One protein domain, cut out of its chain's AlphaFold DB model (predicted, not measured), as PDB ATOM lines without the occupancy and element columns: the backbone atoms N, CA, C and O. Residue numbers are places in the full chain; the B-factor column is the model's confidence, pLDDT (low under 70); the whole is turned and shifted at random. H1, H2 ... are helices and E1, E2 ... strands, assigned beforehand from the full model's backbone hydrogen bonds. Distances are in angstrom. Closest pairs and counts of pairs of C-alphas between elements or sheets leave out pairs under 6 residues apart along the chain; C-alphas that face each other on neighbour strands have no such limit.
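Overview. This is residues 14 to 59 of the 69 residues of an uncharacterized protein of Thalassospira marina (UniProt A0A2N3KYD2). Strand E1 and helix H1 pack together in a small body, from which the long unnamed stretch of residues 37 to 49 leads across to helix H2, whose residues 51 to 59 stick out as an arm. The printed part has 46 residues with two named helices and one named strand in the order E1, H1, H2; the class is mixed, helices and strands. It is compact, with a radius of gyration of the C-alphas of 10.8 A, and spans 33 by 25 by 15 A, the arm adding to its length.

Arrangement. E1, residues 19 to 24, pairs with no named strand. A tight link joins it to H1, residues 27 to 36; their closest C-alphas, of Ala 24 and Ala 30, are 5.1 A apart. H2, residues 50 to 59, is apart from H1. The closest C-alphas of E1 and H2, of Tyr 21 and Val 50, are 7.9 A apart. Every O i to N i+4 pair is within hydrogen-bond range in H1, and 5 of 6 in H2.

Along the chain. E1 begins at C-alpha 19 (183.554, 169.880, 151.379) and measures 15.5 A, H1 14.4 A and H2 14.9 A, ending at C-alpha 59 (195.821, 185.025, 152.492).

Size, cuts and confidence. The two C-alphas farthest apart, of Gln 36 and Ile 59, are 33.4 A apart. The printed part has no cut; H1 to H2 is a long link. Residues 57 to 59 have pLDDT under 70.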
ATOM      1  N   LEU A  14     179.205 170.772 153.720       91.81
ATOM      2  CA  LEU A  14     178.186 169.893 154.271       91.81
ATOM      3  C   LEU A  14     178.048 170.145 155.775       91.81
ATOM      4  O   LEU A  14     178.964 170.663 156.408       91.81
ATOM      5  N   ILE A  15     176.912 169.748 156.351       88.88
ATOM      6  CA  ILE A  15     176.645 169.907 157.794       88.88
ATOM      7  C   ILE A  15     177.720 169.217 158.656       88.88
ATOM      8  O   ILE A  15     178.042 169.686 159.742       88.88
ATOM      9  N   GLU A  16     178.335 168.148 158.150       83.88
ATOM     10  CA  GLU A  16     179.427 167.418 158.811       83.88
ATOM     11  C   GLU A  16     180.821 168.043 158.562       83.88
ATOM     12  O   GLU A  16     181.843 167.403 158.787       83.88
ATOM     13  N   HIS A  17     180.876 169.295 158.089       75.62
ATOM     14  CA  HIS A  17     182.087 170.039 157.704       75.62
ATOM     15  C   HIS A  17     182.930 169.412 156.576       75.62
ATOM     16  O   HIS A  17     184.040 169.872 156.288       75.62
ATOM     17  N   GLU A  18     182.414 168.398 155.881       82.31
ATOM     18  CA  GLU A  18     183.015 167.907 154.641       82.31
ATOM     19  C   GLU A  18     182.731 168.869 153.476       82.31
ATOM     20  O   GLU A  18     181.670 169.485 153.389       82.31
ATOM     21  N   LEU A  19     183.691 169.019 152.557       89.19
ATOM     22  CA  LEU A  19     183.554 169.880 151.379       89.19
ATOM     23  C   LEU A  19     183.338 169.037 150.124       89.19
ATOM     24  O   LEU A  19     184.102 168.107 149.861       89.19
ATOM     25  N   ILE A  20     182.368 169.425 149.295       92.56
ATOM     26  CA  ILE A  20     182.138 168.824 147.975       92.56
ATOM     27  C   ILE A  20     182.253 169.855 146.855       92.56
ATOM     28  O   ILE A  20     181.956 171.039 147.029       92.56
ATOM     29  N   TYR A  21     182.641 169.386 145.669       93.50
ATOM     30  CA  TYR A  21     182.768 170.208 144.469       93.50
ATOM     31  C   TYR A  21     181.677 169.870 143.456       93.50
ATOM     32  O   TYR A  21     181.497 168.716 143.074       93.50
ATOM     33  N   VAL A  22     180.960 170.889 142.993       94.00
ATOM     34  CA  VAL A  22     179.779 170.747 142.143       94.00
ATOM     35  C   VAL A  22     179.899 171.630 140.909       94.00
ATOM     36  O   VAL A  22     180.095 172.840 141.014       94.00
ATOM     37  N   ILE A  23     179.716 171.049 139.720       93.56
ATOM     38  CA  ILE A  23     179.681 171.807 138.463       93.56
ATOM     39  C   ILE A  23     178.261 172.321 138.220       93.56
ATOM     40  O   ILE A  23     177.339 171.552 137.953       93.56
ATOM     41  N   ALA A  24     178.081 173.639 138.271       93.06
ATOM     42  CA  ALA A  24     176.784 174.281 138.105       93.06
ATOM     43  C   ALA A  24     176.881 175.576 137.287       93.06
ATOM     44  O   ALA A  24     177.953 176.073 136.949       93.06
ATOM     45  N   ARG A  25     175.721 176.135 136.926       90.44
ATOM     46  CA  ARG A  25     175.643 177.445 136.254       90.44
ATOM     47  C   ARG A  25     175.635 178.620 137.230       90.44
ATOM     48  O   ARG A  25     176.045 179.710 136.861       90.44
ATOM     49  N   HIS A  26     175.123 178.406 138.439       90.88
ATOM     50  CA  HIS A  26     174.976 179.410 139.490       90.88
ATOM     51  C   HIS A  26     174.863 178.717 140.856       90.88
ATOM     52  O   HIS A  26     174.535 177.530 140.921       90.88
ATOM     53  N   GLU A  27     175.040 179.475 141.939       91.19
ATOM     54  CA  GLU A  27     175.069 178.985 143.329       91.19
ATOM     55  C   GLU A  27     173.850 178.121 143.693       91.19
ATOM     56  O   GLU A  27     173.997 176.989 144.144       91.19
ATOM     57  N   LYS A  28     172.625 178.589 143.399       92.00
ATOM     58  CA  LYS A  28     171.397 177.803 143.650       92.00
ATOM     59  C   LYS A  28     171.379 176.450 142.925       92.00
ATOM     60  O   LYS A  28     170.796 175.493 143.416       92.00
ATOM     61  N   GLY A  29     171.997 176.383 141.745       93.06
ATOM     62  CA  GLY A  29     172.087 175.158 140.961       93.06
ATOM     63  C   GLY A  29     173.087 174.192 141.579       93.06
ATOM     64  O   GLY A  29     172.830 172.999 141.592       93.06
ATOM     65  N   ALA A  30     174.176 174.711 142.149       93.62
ATOM     66  CA  ALA A  30     175.149 173.908 142.873       93.62
ATOM     67  C   ALA A  30     174.508 173.241 144.104       93.62
ATOM     68  O   ALA A  30     174.611 172.028 144.257       93.62
ATOM     69  N   LEU A  31     173.748 174.000 144.908       93.44
ATOM     70  CA  LEU A  31     172.982 173.447 146.040       93.44
ATOM     71  C   LEU A  31     171.976 172.386 145.587       93.44
ATOM     72  O   LEU A  31     171.890 171.319 146.185       93.44
ATOM     73  N   SER A  32     171.228 172.659 144.514       93.81
ATOM     74  CA  SER A  32     170.253 171.701 143.986       93.81
ATOM     75  C   SER A  32     170.907 170.399 143.526       93.81
ATOM     76  O   SER A  32     170.333 169.339 143.743       93.81
ATOM     77  N   VAL A  33     172.078 170.466 142.885       92.94
ATOM     78  CA  VAL A  33     172.806 169.274 142.426       92.94
ATOM     79  C   VAL A  33     173.352 168.479 143.614       92.94
ATOM     80  O   VAL A  33     173.228 167.260 143.611       92.94
ATOM     81  N   ALA A  34     173.878 169.145 144.647       92.44
ATOM     82  CA  ALA A  34     174.319 168.480 145.877       92.44
ATOM     83  C   ALA A  34     173.176 167.699 146.547       92.44
ATOM     84  O   ALA A  34     173.323 166.509 146.815       92.44
ATOM     85  N   VAL A  35     172.014 168.339 146.714       93.12
ATOM     86  CA  VAL A  35     170.818 167.703 147.293       93.12
ATOM     87  C   VAL A  35     170.324 166.540 146.427       93.12
ATOM     88  O   VAL A  35     169.972 165.489 146.953       93.12
ATOM     89  N   GLN A  36     170.322 166.687 145.098       93.62
ATOM     90  CA  GLN A  36     169.937 165.606 144.175       93.62
ATOM     91  C   GLN A  36     170.880 164.399 144.232       93.62
ATOM     92  O   GLN A  36     170.442 163.281 143.978       93.62
ATOM     93  N   ALA A  37     172.153 164.620 144.557       90.69
ATOM     94  CA  ALA A  37     173.139 163.562 144.739       90.69
ATOM     95  C   ALA A  37     173.100 162.925 146.145       90.69
ATOM     96  O   ALA A  37     173.876 162.013 146.408       90.69
ATOM     97  N   GLY A  38     172.194 163.371 147.025       91.94
ATOM     98  CA  GLY A  38     172.022 162.825 148.373       91.94
ATOM     99  C   GLY A  38     172.907 163.464 149.443       91.94
ATOM    100  O   GLY A  38     172.950 162.958 150.558       91.94
ATOM    101  N   PHE A  39     173.594 164.567 149.135       91.88
ATOM    102  CA  PHE A  39     174.371 165.311 150.125       91.88
ATOM    103  C   PHE A  39     173.505 166.352 150.832       91.88
ATOM    104  O   PHE A  39     172.656 166.991 150.202       91.88
ATOM    105  N   GLU A  40     173.767 166.572 152.120       92.44
ATOM    106  CA  GLU A  40     173.098 167.601 152.911       92.44
ATOM    107  C   GLU A  40     174.001 168.837 153.074       92.44
ATOM    108  O   GLU A  40     174.874 168.869 153.946       92.44
ATOM    109  N   PRO A  41     173.855 169.858 152.203       92.00
ATOM    110  CA  PRO A  41     174.671 171.058 152.281       92.00
ATOM    111  C   PRO A  41     174.246 171.930 153.461       92.00
ATOM    112  O   PRO A  41     173.048 172.135 153.692       92.00
ATOM    113  N   ASP A  42     175.219 172.535 154.138       91.50
ATOM    114  CA  ASP A  42     174.944 173.590 155.102       91.50
ATOM    115  C   ASP A  42     174.414 174.830 154.363       91.50
ATOM    116  O   ASP A  42     175.132 175.542 153.658       91.50
ATOM    117  N   ARG A  43     173.115 175.097 154.525       86.56
ATOM    118  CA  ARG A  43     172.428 176.230 153.887       86.56
ATOM    119  C   ARG A  43     172.787 177.581 154.504       86.56
ATOM    120  O   ARG A  43     172.433 178.607 153.916       86.56
ATOM    121  N   SER A  44     173.448 177.599 155.663       88.06
ATOM    122  CA  SER A  44     173.998 178.820 156.254       88.06
ATOM    123  C   SER A  44     175.201 179.334 155.449       88.06
ATOM    124  O   SER A  44     175.427 180.546 155.365       88.06
ATOM    125  N   VAL A  45     175.908 178.429 154.763       86.56
ATOM    126  CA  VAL A  45     177.073 178.733 153.932       86.56
ATOM    127  C   VAL A  45     176.666 178.833 152.463       86.56
ATOM    128  O   VAL A  45     176.040 177.952 151.876       86.56
ATOM    129  N   LYS A  46     177.044 179.937 151.813       88.62
ATOM    130  CA  LYS A  46     176.825 180.093 150.370       88.62
ATOM    131  C   LYS A  46     177.872 179.298 149.581       88.62
ATOM    132  O   LYS A  46     179.058 179.441 149.887       88.62
ATOM    133  N   PRO A  47     177.476 178.561 148.525       91.50
ATOM    134  CA  PRO A  47     178.418 177.965 147.584       91.50
ATOM    135  C   PRO A  47     179.388 179.009 147.042       91.50
ATOM    136  O   PRO A  47     178.967 180.095 146.637       91.50
ATOM    137  N   ARG A  48     180.674 178.674 146.973       91.12
ATOM    138  CA  ARG A  48     181.705 179.583 146.444       91.12
ATOM    139  C   ARG A  48     182.350 179.000 145.210       91.12
ATOM    140  O   ARG A  48     182.506 177.793 145.102       91.12
ATOM    141  N   ILE A  49     182.763 179.856 144.283       92.56
ATOM    142  CA  ILE A  49     183.604 179.422 143.165       92.56
ATOM    143  C   ILE A  49     184.943 178.958 143.740       92.56
ATOM    144  O   ILE A  49     185.537 179.675 144.543       92.56
ATOM    145  N   VAL A  50     185.401 177.780 143.321       89.12
ATOM    146  CA  VAL A  50     186.600 177.123 143.869       89.12
ATOM    147  C   VAL A  50     187.818 178.046 143.863       89.12
ATOM    148  O   VAL A  50     188.435 178.249 144.905       89.12
ATOM    149  N   ASP A  51     188.097 178.687 142.728       85.62
ATOM    150  CA  ASP A  51     189.240 179.598 142.597       85.62
ATOM    151  C   ASP A  51     189.163 180.771 143.581       85.62
ATOM    152  O   ASP A  51     190.165 181.157 144.179       85.62
ATOM    153  N   LYS A  52     187.958 181.314 143.805       83.38
ATOM    154  CA  LYS A  52     187.746 182.404 144.768       83.38
ATOM    155  C   LYS A  52     187.946 181.927 146.204       83.38
ATOM    156  O   LYS A  52     188.595 182.618 146.978       83.38
ATOM    157  N   LEU A  53     187.444 180.736 146.539       81.62
ATOM    158  CA  LEU A  53     187.618 180.135 147.863       81.62
ATOM    159  C   LEU A  53     189.104 179.925 148.189       81.62
ATOM    160  O   LEU A  53     189.545 180.228 149.299       81.62
ATOM    161  N   PHE A  54     189.886 179.422 147.232       79.12
ATOM    162  CA  PHE A  54     191.323 179.237 147.429       79.12
ATOM    163  C   PHE A  54     192.082 180.561 147.476       79.12
ATOM    164  O   PHE A  54     192.966 180.695 148.316       79.12
ATOM    165  N   ALA A  55     191.720 181.551 146.657       77.94
ATOM    166  CA  ALA A  55     192.311 182.885 146.738       77.94
ATOM    167  C   ALA A  55     192.055 183.555 148.101       77.94
ATOM    168  O   ALA A  55     192.964 184.162 148.661       77.94
ATOM    169  N   GLU A  56     190.857 183.396 148.674       70.06
ATOM    170  CA  GLU A  56     190.527 183.873 150.026       70.06
ATOM    171  C   GLU A  56     191.336 183.138 151.108       70.06
ATOM    172  O   GLU A  56     191.859 183.764 152.032       70.06
ATOM    173  N   ARG A  57     191.483 181.812 150.988       66.69
ATOM    174  CA  ARG A  57     192.249 180.989 151.942       66.69
ATOM    175  C   ARG A  57     193.765 181.184 151.839       66.69
ATOM    176  O   ARG A  57     194.459 181.056 152.847       66.69
ATOM    177  N   ALA A  58     194.286 181.523 150.660       59.62
ATOM    178  CA  ALA A  58     195.713 181.751 150.421       59.62
ATOM    179  C   ALA A  58     196.271 182.979 151.168       59.62
ATOM    180  O   ALA A  58     197.485 183.103 151.311       59.62
ATOM    181  N   ILE A  59     195.410 183.845 151.715       53.75
ATOM    182  CA  ILE A  59     195.821 185.025 152.492       53.75
ATOM    183  C   ILE A  59     196.445 184.640 153.855       53.75
ATOM    184  O   ILE A  59     197.186 185.436 154.426       53.75
TER     185      ILE A  59